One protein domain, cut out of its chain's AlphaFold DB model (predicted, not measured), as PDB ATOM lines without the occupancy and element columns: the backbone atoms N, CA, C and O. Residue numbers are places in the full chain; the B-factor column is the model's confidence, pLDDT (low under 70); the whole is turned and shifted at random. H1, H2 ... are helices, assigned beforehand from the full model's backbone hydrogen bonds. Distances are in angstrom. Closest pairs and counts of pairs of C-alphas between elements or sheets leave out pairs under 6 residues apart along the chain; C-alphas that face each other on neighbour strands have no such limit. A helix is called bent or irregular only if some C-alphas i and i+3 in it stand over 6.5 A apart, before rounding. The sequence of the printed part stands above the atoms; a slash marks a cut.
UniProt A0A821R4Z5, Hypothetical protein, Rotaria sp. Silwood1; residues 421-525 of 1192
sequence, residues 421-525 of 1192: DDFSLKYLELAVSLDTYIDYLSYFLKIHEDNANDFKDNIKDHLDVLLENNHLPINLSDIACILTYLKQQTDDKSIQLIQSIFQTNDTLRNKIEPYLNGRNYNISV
ATOM      1  N   ASP A 421     208.997 189.371 274.360       80.56
ATOM      2  CA  ASP A 421     207.695 188.709 274.501       80.56
ATOM      3  C   ASP A 421     207.691 187.624 275.599       80.56
ATOM      4  O   ASP A 421     206.678 187.416 276.263       80.56
ATOM      5  N   ASP A 422     208.843 186.988 275.850       83.69
ATOM      6  CA  ASP A 422     209.026 185.948 276.877       83.69
ATOM      7  C   ASP A 422     209.466 186.513 278.251       83.69
ATOM      8  O   ASP A 422     209.658 185.769 279.225       83.69
ATOM      9  N   PHE A 423     209.648 187.836 278.367       86.69
ATOM     10  CA  PHE A 423     210.144 188.466 279.591       86.69
ATOM     11  C   PHE A 423     209.036 188.612 280.650       86.69
ATOM     12  O   PHE A 423     208.191 189.507 280.594       86.69
ATOM     13  N   SER A 424     209.042 187.706 281.632       90.94
ATOM     14  CA  SER A 424     207.997 187.552 282.650       90.94
ATOM     15  C   SER A 424     208.231 188.392 283.913       90.94
ATOM     16  O   SER A 424     209.355 188.518 284.398       90.94
ATOM     17  N   LEU A 425     207.138 188.881 284.508       92.06
ATOM     18  CA  LEU A 425     207.128 189.680 285.740       92.06
ATOM     19  C   LEU A 425     207.844 188.991 286.920       92.06
ATOM     20  O   LEU A 425     208.521 189.654 287.698       92.06
ATOM     21  N   LYS A 426     207.769 187.655 287.002       92.75
ATOM     22  CA  LYS A 426     208.434 186.847 288.042       92.75
ATOM     23  C   LYS A 426     209.957 187.028 288.083       92.75
ATOM     24  O   LYS A 426     210.583 186.747 289.094       92.75
ATOM     25  N   TYR A 427     210.589 187.494 287.002       93.25
ATOM     26  CA  TYR A 427     212.032 187.743 287.018       93.25
ATOM     27  C   TYR A 427     212.398 188.933 287.917       93.25
ATOM     28  O   TYR A 427     213.489 188.960 288.483       93.25
ATOM     29  N   LEU A 428     211.456 189.850 288.172       93.00
ATOM     30  CA  LEU A 428     211.627 190.937 289.139       93.00
ATOM     31  C   LEU A 428     211.846 190.429 290.582       93.00
ATOM     32  O   LEU A 428     212.385 191.173 291.401       93.00
ATOM     33  N   GLU A 429     211.520 189.164 290.888       92.69
ATOM     34  CA  GLU A 429     211.882 188.499 292.152       92.69
ATOM     35  C   GLU A 429     213.408 188.408 292.372       92.69
ATOM     36  O   GLU A 429     213.855 188.209 293.498       92.69
ATOM     37  N   LEU A 430     214.250 188.600 291.349       91.38
ATOM     38  CA  LEU A 430     215.713 188.655 291.513       91.38
ATOM     39  C   LEU A 430     216.215 189.959 292.164       91.38
ATOM     40  O   LEU A 430     217.415 190.109 292.412       91.38
ATOM     41  N   ALA A 431     215.329 190.927 292.417       91.62
ATOM     42  CA  ALA A 431     215.673 192.164 293.110       91.62
ATOM     43  C   ALA A 431     216.029 191.908 294.583       91.62
ATOM     44  O   ALA A 431     215.347 191.184 295.305       91.62
ATOM     45  N   VAL A 432     217.112 192.541 295.039       88.69
ATOM     46  CA  VAL A 432     217.637 192.411 296.413       88.69
ATOM     47  C   VAL A 432     217.260 193.595 297.310       88.69
ATOM     48  O   VAL A 432     217.487 193.557 298.520       88.69
ATOM     49  N   SER A 433     216.712 194.649 296.705       90.88
ATOM     50  CA  SER A 433     216.327 195.930 297.298       90.88
ATOM     51  C   SER A 433     215.200 196.559 296.475       90.88
ATOM     52  O   SER A 433     214.969 196.162 295.330       90.88
ATOM     53  N   LEU A 434     214.512 197.566 297.015       89.62
ATOM     54  CA  LEU A 434     213.483 198.277 296.245       89.62
ATOM     55  C   LEU A 434     214.094 199.147 295.139       89.62
ATOM     56  O   LEU A 434     213.487 199.274 294.081       89.62
ATOM     57  N   ASP A 435     215.309 199.665 295.343       89.31
ATOM     58  CA  ASP A 435     216.107 200.319 294.293       89.31
ATOM     59  C   ASP A 435     216.291 199.397 293.069       89.31
ATOM     60  O   ASP A 435     215.836 199.716 291.971       89.31
ATOM     61  N   THR A 436     216.822 198.185 293.282       90.50
ATOM     62  CA  THR A 436     217.018 197.206 292.194       90.50
ATOM     63  C   THR A 436     215.703 196.723 291.581       90.50
ATOM     64  O   THR A 436     215.647 196.496 290.374       90.50
ATOM     65  N   TYR A 437     214.619 196.633 292.362       93.00
ATOM     66  CA  TYR A 437     213.286 196.342 291.826       93.00
ATOM     67  C   TYR A 437     212.796 197.440 290.871       93.00
ATOM     68  O   TYR A 437     212.258 197.122 289.813       93.00
ATOM     69  N   ILE A 438     213.013 198.720 291.196       91.12
ATOM     70  CA  ILE A 438     212.645 199.851 290.328       91.12
ATOM     71  C   ILE A 438     213.433 199.813 289.015       91.12
ATOM     72  O   ILE A 438     212.841 200.035 287.958       91.12
ATOM     73  N   ASP A 439     214.730 199.494 289.041       89.94
ATOM     74  CA  ASP A 439     215.525 199.331 287.814       89.94
ATOM     75  C   ASP A 439     214.992 198.197 286.931       89.94
ATOM     76  O   ASP A 439     214.780 198.377 285.730       89.94
ATOM     77  N   TYR A 440     214.760 197.028 287.533       93.00
ATOM     78  CA  TYR A 440     214.305 195.836 286.823       93.00
ATOM     79  C   TYR A 440     212.896 196.043 286.253       93.00
ATOM     80  O   TYR A 440     212.631 195.669 285.112       93.00
ATOM     81  N   LEU A 441     212.014 196.709 287.004       93.25
ATOM     82  CA  LEU A 441     210.674 197.082 286.557       93.25
ATOM     83  C   LEU A 441     210.711 198.151 285.454       93.25
ATOM     84  O   LEU A 441     209.945 198.067 284.498       93.25
ATOM     85  N   SER A 442     211.626 199.121 285.536       91.06
ATOM     86  CA  SER A 442     211.838 200.108 284.464       91.06
ATOM     87  C   SER A 442     212.293 199.428 283.169       91.06
ATOM     88  O   SER A 442     211.871 199.821 282.083       91.06
ATOM     89  N   TYR A 443     213.111 198.376 283.269       90.62
ATOM     90  CA  TYR A 443     213.503 197.561 282.121       90.62
ATOM     91  C   TYR A 443     212.344 196.709 281.577       90.62
ATOM     92  O   TYR A 443     212.105 196.720 280.372       90.62
ATOM     93  N   PHE A 444     211.580 196.048 282.455       91.94
ATOM     94  CA  PHE A 444     210.369 195.295 282.101       91.94
ATOM     95  C   PHE A 444     209.366 196.164 281.325       91.94
ATOM     96  O   PHE A 444     208.909 195.778 280.253       91.94
ATOM     97  N   LEU A 445     209.063 197.365 281.828       91.38
ATOM     98  CA  LEU A 445     208.120 198.287 281.187       91.38
ATOM     99  C   LEU A 445     208.644 198.860 279.869       91.38
ATOM    100  O   LEU A 445     207.857 199.090 278.960       91.38
ATOM    101  N   LYS A 446     209.962 199.046 279.738       89.50
ATOM    102  CA  LYS A 446     210.587 199.445 278.470       89.50
ATOM    103  C   LYS A 446     210.547 198.334 277.417       89.50
ATOM    104  O   LYS A 446     210.487 198.626 276.228       89.50
ATOM    105  N   ILE A 447     210.602 197.073 277.841       87.69
ATOM    106  CA  ILE A 447     210.367 195.921 276.965       87.69
ATOM    107  C   ILE A 447     208.894 195.873 276.523       87.69
ATOM    108  O   ILE A 447     208.619 195.686 275.342       87.69
ATOM    109  N   HIS A 448     207.965 196.085 277.457       87.88
ATOM    110  CA  HIS A 448     206.518 195.998 277.239       87.88
ATOM    111  C   HIS A 448     205.867 197.371 276.977       87.88
ATOM    112  O   HIS A 448     204.737 197.601 277.407       87.88
ATOM    113  N   GLU A 449     206.562 198.297 276.299       85.00
ATOM    114  CA  GLU A 449     206.157 199.718 276.207       85.00
ATOM    115  C   GLU A 449     204.739 199.903 275.631       85.00
ATOM    116  O   GLU A 449     203.965 200.722 276.136       85.00
ATOM    117  N   ASP A 450     204.363 199.089 274.639       83.56
ATOM    118  CA  ASP A 450     203.039 199.123 274.000       83.56
ATOM    119  C   ASP A 450     201.892 198.676 274.934       83.56
ATOM    120  O   ASP A 450     200.766 199.155 274.792       83.56
ATOM    121  N   ASN A 451     202.179 197.820 275.925       83.31
ATOM    122  CA  ASN A 451     201.195 197.197 276.827       83.31
ATOM    123  C   ASN A 451     201.354 197.633 278.300       83.31
ATOM    124  O   ASN A 451     200.707 197.080 279.189       83.31
ATOM    125  N   ALA A 452     202.211 198.618 278.593       82.00
ATOM    126  CA  ALA A 452     202.633 198.969 279.955       82.00
ATOM    127  C   ALA A 452     201.472 199.183 280.952       82.00
ATOM    128  O   ALA A 452     201.556 198.755 282.102       82.00
ATOM    129  N   ASN A 453     200.371 199.809 280.517       83.31
ATOM    130  CA  ASN A 453     199.205 200.063 281.373       83.31
ATOM    131  C   ASN A 453     198.467 198.783 281.798       83.31
ATOM    132  O   ASN A 453     197.954 198.739 282.916       83.31
ATOM    133  N   ASP A 454     198.443 197.751 280.955       86.50
ATOM    134  CA  ASP A 454     197.712 196.500 281.212       86.50
ATOM    135  C   ASP A 454     198.399 195.659 282.301       86.50
ATOM    136  O   ASP A 454     197.778 194.833 282.969       86.50
ATOM    137  N   PHE A 455     199.688 195.915 282.545       87.56
ATOM    138  CA  PHE A 455     200.442 195.303 283.634       87.56
ATOM    139  C   PHE A 455     200.286 196.016 284.981       87.56
ATOM    140  O   PHE A 455     200.787 195.492 285.974       87.56
ATOM    141  N   LYS A 456     199.617 197.177 285.064       90.00
ATOM    142  CA  LYS A 456     199.607 198.015 286.279       90.00
ATOM    143  C   LYS A 456     199.212 197.251 287.545       90.00
ATOM    144  O   LYS A 456     199.933 197.316 288.541       90.00
ATOM    145  N   ASP A 457     198.085 196.550 287.489       90.38
ATOM    146  CA  ASP A 457     197.544 195.833 288.644       90.38
ATOM    147  C   ASP A 457     198.378 194.572 288.928       90.38
ATOM    148  O   ASP A 457     198.795 194.363 290.062       90.38
ATOM    149  N   ASN A 458     198.801 193.841 287.888       92.50
ATOM    150  CA  ASN A 458     199.717 192.696 288.014       92.50
ATOM    151  C   ASN A 458     201.054 193.068 288.698       92.50
ATOM    152  O   ASN A 458     201.547 192.327 289.547       92.50
ATOM    153  N   ILE A 459     201.647 194.219 288.353       94.38
ATOM    154  CA  ILE A 459     202.879 194.733 288.981       94.38
ATOM    155  C   ILE A 459     202.629 195.104 290.446       94.38
ATOM    156  O   ILE A 459     203.511 194.893 291.285       94.38
ATOM    157  N   LYS A 460     201.456 195.675 290.755       93.50
ATOM    158  CA  LYS A 460     201.075 196.038 292.122       93.50
ATOM    159  C   LYS A 460     200.924 194.787 292.989       93.50
ATOM    160  O   LYS A 460     201.610 194.702 294.003       93.50
ATOM    161  N   ASP A 461     200.126 193.820 292.546       93.38
ATOM    162  CA  ASP A 461     199.869 192.566 293.265       93.38
ATOM    163  C   ASP A 461     201.172 191.774 293.486       93.38
ATOM    164  O   ASP A 461     201.433 191.261 294.574       93.38
ATOM    165  N   HIS A 462     202.058 191.744 292.487       94.56
ATOM    166  CA  HIS A 462     203.383 191.132 292.605       94.56
ATOM    167  C   HIS A 462     204.288 191.846 293.624       94.56
ATOM    168  O   HIS A 462     204.950 191.195 294.436       94.56
ATOM    169  N   LEU A 463     204.309 193.184 293.620       94.06
ATOM    170  CA  LEU A 463     205.049 193.966 294.614       94.06
ATOM    171  C   LEU A 463     204.488 193.742 296.029       94.06
ATOM    172  O   LEU A 463     205.270 193.615 296.972       94.06
ATOM    173  N   ASP A 464     203.165 193.641 296.168       93.50
ATOM    174  CA  ASP A 464     202.496 193.315 297.430       93.50
ATOM    175  C   ASP A 464     202.966 191.946 297.954       93.50
ATOM    176  O   ASP A 464     203.512 191.874 299.059       93.50
ATOM    177  N   VAL A 465     202.913 190.894 297.129       94.00
ATOM    178  CA  VAL A 465     203.411 189.545 297.475       94.00
ATOM    179  C   VAL A 465     204.892 189.554 297.889       94.00
ATOM    180  O   VAL A 465     205.266 188.902 298.871       94.00
ATOM    181  N   LEU A 466     205.755 190.299 297.190       92.00
ATOM    182  CA  LEU A 466     207.181 190.396 297.531       92.00
ATOM    183  C   LEU A 466     207.441 191.118 298.861       92.00
ATOM    184  O   LEU A 466     208.342 190.736 299.620       92.00
ATOM    185  N   LEU A 467     206.659 192.157 299.156       91.81
ATOM    186  CA  LEU A 467     206.759 192.920 300.397       91.81
ATOM    187  C   LEU A 467     206.202 192.136 301.586       91.81
ATOM    188  O   LEU A 467     206.836 192.110 302.647       91.81
ATOM    189  N   GLU A 468     205.056 191.470 301.430       91.88
ATOM    190  CA  GLU A 468     204.445 190.630 302.465       91.88
ATOM    191  C   GLU A 468     205.397 189.525 302.923       91.88
ATOM    192  O   GLU A 468     205.695 189.447 304.120       91.88
ATOM    193  N   ASN A 469     205.985 188.795 301.970       89.44
ATOM    194  CA  ASN A 469     206.968 187.733 302.206       89.44
ATOM    195  C   ASN A 469     208.346 188.223 302.710       89.44
ATOM    196  O   ASN A 469     209.246 187.406 302.910       89.44
ATOM    197  N   ASN A 470     208.536 189.535 302.926       87.06
ATOM    198  CA  ASN A 470     209.816 190.170 303.286       87.06
ATOM    199  C   ASN A 470     210.962 189.868 302.298       87.06
ATOM    200  O   ASN A 470     212.136 189.921 302.673       87.06
ATOM    201  N   HIS A 471     210.640 189.563 301.040       86.06
ATOM    202  CA  HIS A 471     211.639 189.268 300.013       86.06
ATOM    203  C   HIS A 471     212.404 190.529 299.591       86.06
ATOM    204  O   HIS A 471     213.616 190.480 299.393       86.06
ATOM    205  N   LEU A 472     211.708 191.672 299.571       88.62
ATOM    206  CA  LEU A 472     212.291 193.009 299.452       88.62
ATOM    207  C   LEU A 472     212.372 193.674 300.843       88.62
ATOM    208  O   LEU A 472     211.400 194.292 301.291       88.62
ATOM    209  N   PRO A 473     213.499 193.547 301.574       86.25
ATOM    210  CA  PRO A 473     213.642 194.129 302.903       86.25
ATOM    211  C   PRO A 473     213.811 195.648 302.813       86.25
ATOM    212  O   PRO A 473     214.883 196.146 302.473       86.25
ATOM    213  N   ILE A 474     212.768 196.385 303.194       85.44
ATOM    214  CA  ILE A 474     212.790 197.851 303.221       85.44
ATOM    215  C   ILE A 474     213.936 198.348 304.106       85.44
ATOM    216  O   ILE A 474     214.047 197.951 305.271       85.44
ATOM    217  N   ASN A 475     214.762 199.246 303.571       85.88
ATOM    218  CA  ASN A 475     215.760 199.985 304.338       85.88
ATOM    219  C   ASN A 475     215.663 201.515 304.139       85.88
ATOM    220  O   ASN A 475     214.890 202.010 303.323       85.88
ATOM    221  N   LEU A 476     216.424 202.292 304.919       80.00
ATOM    222  CA  LEU A 476     216.375 203.759 304.876       80.00
ATOM    223  C   LEU A 476     216.828 204.328 303.517       80.00
ATOM    224  O   LEU A 476     216.244 205.303 303.044       80.00
ATOM    225  N   SER A 477     217.819 203.703 302.871       80.81
ATOM    226  CA  SER A 477     218.250 204.054 301.511       80.81
ATOM    227  C   SER A 477     217.175 203.764 300.461       80.81
ATOM    228  O   SER A 477     216.971 204.603 299.591       80.81
ATOM    229  N   ASP A 478     216.428 202.659 300.575       83.50
ATOM    230  CA  ASP A 478     215.278 202.375 299.702       83.50
ATOM    231  C   ASP A 478     214.190 203.446 299.844       83.50
ATOM    232  O   ASP A 478     213.695 203.966 298.847       83.50
ATOM    233  N   ILE A 479     213.841 203.822 301.082       83.94
ATOM    234  CA  ILE A 479     212.836 204.866 301.355       83.94
ATOM    235  C   ILE A 479     213.281 206.207 300.753       83.94
ATOM    236  O   ILE A 479     212.481 206.901 300.124       83.94
ATOM    237  N   ALA A 480     214.560 206.566 300.904       81.31
ATOM    238  CA  ALA A 480     215.117 207.772 300.300       81.31
ATOM    239  C   ALA A 480     215.144 207.710 298.766       81.31
ATOM    240  O   ALA A 480     214.815 208.708 298.118       81.31
ATOM    241  N   CYS A 481     215.490 206.558 298.181       83.31
ATOM    242  CA  CYS A 481     215.469 206.354 296.736       83.31
ATOM    243  C   CYS A 481     214.046 206.517 296.192       83.31
ATOM    244  O   CYS A 481     213.822 207.383 295.349       83.31
ATOM    245  N   ILE A 482     213.063 205.809 296.760       83.69
ATOM    246  CA  ILE A 482     211.647 205.910 296.373       83.69
ATOM    247  C   ILE A 482     211.159 207.357 296.474       83.69
ATOM    248  O   ILE A 482     210.584 207.877 295.523       83.69
ATOM    249  N   LEU A 483     211.408 208.055 297.584       81.06
ATOM    250  CA  LEU A 483     210.949 209.441 297.742       81.06
ATOM    251  C   LEU A 483     211.681 210.433 296.829       81.06
ATOM    252  O   LEU A 483     211.118 211.479 296.511       81.06
ATOM    253  N   THR A 484     212.900 210.120 296.393       83.12
ATOM    254  CA  THR A 484     213.608 210.887 295.358       83.12
ATOM    255  C   THR A 484     213.000 210.609 293.985       83.12
ATOM    256  O   THR A 484     212.674 211.547 293.263       83.12
ATOM    257  N   TYR A 485     212.764 209.338 293.656       83.00
ATOM    258  CA  TYR A 485     212.152 208.875 292.412       83.00
ATOM    259  C   TYR A 485     210.732 209.430 292.224       83.00
ATOM    260  O   TYR A 485     210.405 209.947 291.159       83.00
ATOM    261  N   LEU A 486     209.913 209.445 293.283       82.00
ATOM    262  CA  LEU A 486     208.569 210.044 293.293       82.00
ATOM    263  C   LEU A 486     208.559 211.577 293.126       82.00
ATOM    264  O   LEU A 486     207.501 212.139 292.849       82.00
ATOM    265  N   LYS A 487     209.698 212.260 293.309       79.38
ATOM    266  CA  LYS A 487     209.843 213.713 293.094       79.38
ATOM    267  C   LYS A 487     210.376 214.066 291.702       79.38
ATOM    268  O   LYS A 487     210.366 215.243 291.342       79.38
ATOM    269  N   GLN A 488     210.854 213.091 290.925       82.19
ATOM    270  CA  GLN A 488     211.369 213.343 289.579       82.19
ATOM    271  C   GLN A 488     210.220 213.688 288.627       82.19
ATOM    272  O   GLN A 488     209.340 212.870 288.371       82.19
ATOM    273  N   GLN A 489     210.243 214.905 288.081       80.50
ATOM    274  CA  GLN A 489     209.386 215.282 286.959       80.50
ATOM    275  C   GLN A 489     209.970 214.685 285.677       80.50
ATOM    276  O   GLN A 489     211.132 214.933 285.354       80.50
ATOM    277  N   THR A 490     209.176 213.892 284.961       83.56
ATOM    278  CA  THR A 490     209.576 213.234 283.713       83.56
ATOM    279  C   THR A 490     208.364 212.981 282.823       83.56
ATOM    280  O   THR A 490     207.265 212.732 283.322       83.56
ATOM    281  N   ASP A 491     208.580 213.021 281.510       84.75
ATOM    282  CA  ASP A 491     207.583 212.698 280.483       84.75
ATOM    283  C   ASP A 491     207.575 211.195 280.118       84.75
ATOM    284  O   ASP A 491     206.761 210.753 279.307       84.75
ATOM    285  N   ASP A 492     208.475 210.397 280.708       87.38
ATOM    286  CA  ASP A 492     208.546 208.947 280.500       87.38
ATOM    287  C   ASP A 492     207.346 208.238 281.154       87.38
ATOM    288  O   ASP A 492     207.198 208.215 282.382       87.38
ATOM    289  N   LYS A 493     206.494 207.629 280.320       85.75
ATOM    290  CA  LYS A 493     205.289 206.904 280.748       85.75
ATOM    291  C   LYS A 493     205.594 205.740 281.691       85.75
ATOM    292  O   LYS A 493     204.802 205.489 282.597       85.75
ATOM    293  N   SER A 494     206.719 205.047 281.502       84.81
ATOM    294  CA  SER A 494     207.115 203.916 282.350       84.81
ATOM    295  C   SER A 494     207.418 204.405 283.761       84.81
ATOM    296  O   SER A 494     206.926 203.839 284.735       84.81
ATOM    297  N   ILE A 495     208.147 205.519 283.878       86.81
ATOM    298  CA  ILE A 495     208.443 206.133 285.177       86.81
ATOM    299  C   ILE A 495     207.157 206.653 285.833       86.81
ATOM    300  O   ILE A 495     206.937 206.391 287.014       86.81
ATOM    301  N   GLN A 496     206.270 207.320 285.087       88.12
ATOM    302  CA  GLN A 496     204.975 207.784 285.614       88.12
ATOM    303  C   GLN A 496     204.094 206.625 286.118       88.12
ATOM    304  O   GLN A 496     203.436 206.747 287.157       88.12
ATOM    305  N   LEU A 497     204.105 205.479 285.427       89.38
ATOM    306  CA  LEU A 497     203.395 204.274 285.854       89.38
ATOM    307  C   LEU A 497     203.979 203.707 287.156       89.38
ATOM    308  O   LEU A 497     203.223 203.470 288.101       89.38
ATOM    309  N   ILE A 498     205.307 203.561 287.242       89.56
ATOM    310  CA  ILE A 498     206.001 203.133 288.468       89.56
ATOM    311  C   ILE A 498     205.666 204.092 289.616       89.56
ATOM    312  O   ILE A 498     205.223 203.650 290.676       89.56
ATOM    313  N   GLN A 499     205.785 205.405 289.401       89.31
ATOM    314  CA  GLN A 499     205.424 206.417 290.394       89.31
ATOM    315  C   GLN A 499     203.972 206.251 290.872       89.31
ATOM    316  O   GLN A 499     203.730 206.287 292.078       89.31
ATOM    317  N   SER A 500     203.017 205.997 289.970       90.06
ATOM    318  CA  SER A 500     201.612 205.756 290.333       90.06
ATOM    319  C   SER A 500     201.418 204.485 291.169       90.06
ATOM    320  O   SER A 500     200.643 204.513 292.127       90.06
ATOM    321  N   ILE A 501     202.119 203.391 290.848       90.44
ATOM    322  CA  ILE A 501     202.062 202.136 291.616       90.44
ATOM    323  C   ILE A 501     202.604 202.373 293.030       90.44
ATOM    324  O   ILE A 501     201.894 202.144 294.006       90.44
ATOM    325  N   PHE A 502     203.809 202.938 293.156       89.75
ATOM    326  CA  PHE A 502     204.419 203.246 294.454       89.75
ATOM    327  C   PHE A 502     203.595 204.253 295.280       89.75
ATOM    328  O   PHE A 502     203.504 204.112 296.497       89.75
ATOM    329  N   GLN A 503     202.943 205.237 294.654       87.56
ATOM    330  CA  GLN A 503     202.059 206.193 295.343       87.56
ATOM    331  C   GLN A 503     200.733 205.592 295.835       87.56
ATOM    332  O   GLN A 503     200.075 206.223 296.657       87.56
ATOM    333  N   THR A 504     200.321 204.416 295.345       88.44
ATOM    334  CA  THR A 504     199.011 203.794 295.642       88.44
ATOM    335  C   THR A 504     199.122 202.380 296.225       88.44
ATOM    336  O   THR A 504     198.137 201.637 296.280       88.44
ATOM    337  N   ASN A 505     200.322 201.996 296.665       91.00
ATOM    338  CA  ASN A 505     200.597 200.703 297.273       91.00
ATOM    339  C   ASN A 505     200.474 200.782 298.810       91.00
ATOM    340  O   ASN A 505     201.291 201.405 299.496       91.00
ATOM    341  N   ASP A 506     199.423 200.159 299.349       91.00
ATOM    342  CA  ASP A 506     199.134 200.132 300.786       91.00
ATOM    343  C   ASP A 506     200.116 199.246 301.566       91.00
ATOM    344  O   ASP A 506     200.535 199.621 302.661       91.00
ATOM    345  N   THR A 507     200.527 198.107 301.008       91.94
ATOM    346  CA  THR A 507     201.450 197.145 301.638       91.94
ATOM    347  C   THR A 507     202.808 197.773 301.920       91.94
ATOM    348  O   THR A 507     203.341 197.652 303.022       91.94
ATOM    349  N   LEU A 508     203.344 198.518 300.953       90.06
ATOM    350  CA  LEU A 508     204.591 199.262 301.058       90.06
ATOM    351  C   LEU A 508     204.509 200.306 302.171       90.06
ATOM    352  O   LEU A 508     205.383 200.333 303.037       90.06
ATOM    353  N   ARG A 509     203.435 201.108 302.218       88.81
ATOM    354  CA  ARG A 509     203.188 202.052 303.325       88.81
ATOM    355  C   ARG A 509     203.144 201.318 304.674       88.81
ATOM    356  O   ARG A 509     203.841 201.710 305.612       88.81
ATOM    357  N   ASN A 510     202.386 200.226 304.748       88.25
ATOM    358  CA  ASN A 510     202.195 199.424 305.958       88.25
ATOM    359  C   ASN A 510     203.469 198.659 306.389       88.25
ATOM    360  O   ASN A 510     203.565 198.254 307.543       88.25
ATOM    361  N   LYS A 511     204.458 198.468 305.503       88.25
ATOM    362  CA  LYS A 511     205.783 197.890 305.813       88.25
ATOM    363  C   LYS A 511     206.825 198.963 306.172       88.25
ATOM    364  O   LYS A 511     207.672 198.718 307.034       88.25
ATOM    365  N   ILE A 512     206.749 200.158 305.575       86.38
ATOM    366  CA  ILE A 512     207.586 201.324 305.928       86.38
ATOM    367  C   ILE A 512     207.313 201.772 307.373       86.38
ATOM    368  O   ILE A 512     208.249 202.088 308.115       86.38
ATOM    369  N   GLU A 513     206.046 201.778 307.792       82.75
ATOM    370  CA  GLU A 513     205.640 202.248 309.118       82.75
ATOM    371  C   GLU A 513     206.310 201.455 310.272       82.75
ATOM    372  O   GLU A 513     207.013 202.085 311.069       82.75
ATOM    373  N   PRO A 514     206.224 200.109 310.370       78.56
ATOM    374  CA  PRO A 514     206.951 199.327 311.374       78.56
ATOM    375  C   PRO A 514     208.474 199.443 311.270       78.56
ATOM    376  O   PRO A 514     209.156 199.374 312.293       78.56
ATOM    377  N   TYR A 515     209.033 199.636 310.070       78.69
ATOM    378  CA  TYR A 515     210.478 199.808 309.903       78.69
ATOM    379  C   TYR A 515     210.982 201.083 310.597       78.69
ATOM    380  O   TYR A 515     211.980 201.039 311.326       78.69
ATOM    381  N   LEU A 516     210.274 202.204 310.418       74.31
ATOM    382  CA  LEU A 516     210.619 203.487 311.039       74.31
ATOM    383  C   LEU A 516     210.169 203.561 312.512       74.31
ATOM    384  O   LEU A 516     210.912 204.071 313.351       74.31
ATOM    385  N   ASN A 517     209.015 202.988 312.868       72.12
ATOM    386  CA  ASN A 517     208.495 203.001 314.242       72.12
ATOM    387  C   ASN A 517     209.128 201.936 315.164       72.12
ATOM    388  O   ASN A 517     209.143 202.122 316.385       72.12
ATOM    389  N   GLY A 518     209.643 200.826 314.628       63.84
ATOM    390  CA  GLY A 518     210.068 199.654 315.410       63.84
ATOM    391  C   GLY A 518     211.570 199.549 315.704       63.84
ATOM    392  O   GLY A 518     211.956 198.959 316.714       63.84
ATOM    393  N   ARG A 519     212.446 200.120 314.867       59.62
ATOM    394  CA  ARG A 519     213.906 199.992 315.034       59.62
ATOM    395  C   ARG A 519     214.508 201.125 315.873       59.62
ATOM    396  O   ARG A 519     214.336 202.309 315.601       59.62
ATOM    397  N   ASN A 520     215.326 200.742 316.851       54.69
ATOM    398  CA  ASN A 520     216.105 201.644 317.702       54.69
ATOM    399  C   ASN A 520     217.429 202.087 317.021       54.69
ATOM    400  O   ASN A 520     218.513 201.843 317.559       54.69
ATOM    401  N   TYR A 521     217.354 202.745 315.858       58.09
ATOM    402  CA  TYR A 521     218.524 203.131 315.047       58.09
ATOM    403  C   TYR A 521     219.511 204.091 315.723       58.09
ATOM    404  O   TYR A 521     219.127 205.155 316.207       58.09
ATOM    405  N   ASN A 522     220.805 203.764 315.654       55.12
ATOM    406  CA  ASN A 522     221.870 204.765 315.743       55.12
ATOM    407  C   ASN A 522     221.947 205.498 314.402       55.12
ATOM    408  O   ASN A 522     222.644 205.055 313.502       55.12
ATOM    409  N   ILE A 523     221.192 206.587 314.294       59.91
ATOM    410  CA  ILE A 523     221.208 207.495 313.148       59.91
ATOM    411  C   ILE A 523     222.492 208.321 313.228       59.91
ATOM    412  O   ILE A 523     222.691 209.046 314.203       59.91
ATOM    413  N   SER A 524     223.354 208.197 312.225       65.69
ATOM    414  CA  SER A 524     224.528 209.056 312.060       65.69
ATOM    415  C   SER A 524     224.136 210.476 311.627       65.69
ATOM    416  O   SER A 524     223.075 210.691 311.037       65.69
ATOM    417  N   VAL A 525     225.022 211.458 311.835       62.47
ATOM    418  CA  VAL A 525     224.835 212.838 311.327       62.47
ATOM    419  C   VAL A 525     224.568 212.871 309.812       62.47
ATOM    420  O   VAL A 525     223.813 213.713 309.333       62.47
TER     421      VAL A 525
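AT A GLANCE: This is residues 421 to 525 of the 1192 residues of the protein "Hypothetical protein" of Rotaria sp. Silwood1 (UniProt A0A821R4Z5). Three helices, H2, H3 and H5, stand side by side as a small bundle, their centres making a triangle, with the short H1 folded back along H2. At one end of the bundle H4 meets the first residues of H2, while H6 starts beside the last part of H3 and lengthens the body; residues 517 to 525 stick out as a tail. The printed part has 105 residues, all helix in class, with six named helices, H1 to H6, and no named strand. It is compact, with a radius of gyration of the C-alphas of 14.1 A and spans of 46 by 30 by 20 A.

HOW THE PARTS SIT: H1, residues 425 to 430, and H2, residues 434 to 447, form a helical hairpin, the closest C-alphas being those of Leu 428 and Tyr 440, 6.0 A apart. H3, residues 449 to 468, is irregular, with C-alphas 450 and 453 8.4 A apart, and has a kink of 61 degrees near residue 456. H4, residues 476 to 485, touches H2 at residues 434 to 435 alone; the closest C-alphas, of Leu 434 and Asp 478, are 5.7 A apart. H5, residues 493 to 503, touches H3 at a shallow tilt of 27 degrees, the same way, closest at C-alphas 460 and 501, 6.2 A. H5 also touches H2, closest at C-alphas 494 and 445, 5.8 A. H6, residues 506 to 518, touches H3 with residues 507 to 511 alone, closest at C-alphas 507 and 464, 5.8 A. Every O i to N i+4 pair is within hydrogen-bond range in H2, H4 and H5, against 10 of 16 in H3, 8 of 9 in H6 and 0 of 2 in H1, where 3 of 3 O i to N i+3 pairs are.

IN THESE COORDINATES: H1 begins at C-alpha 425, (207.128, 189.680, 285.740). H2 is 19.7 A long, H3 27.8 A and H6 18.3 A, ending at C-alpha 518, (210.068, 199.654, 315.410).

THE WHOLE: The C-alphas farthest apart, of Asp 421 and Val 525, are 47.2 A apart. The printed part has no cut and no long link. Residues 518 to 525 have pLDDT under 70.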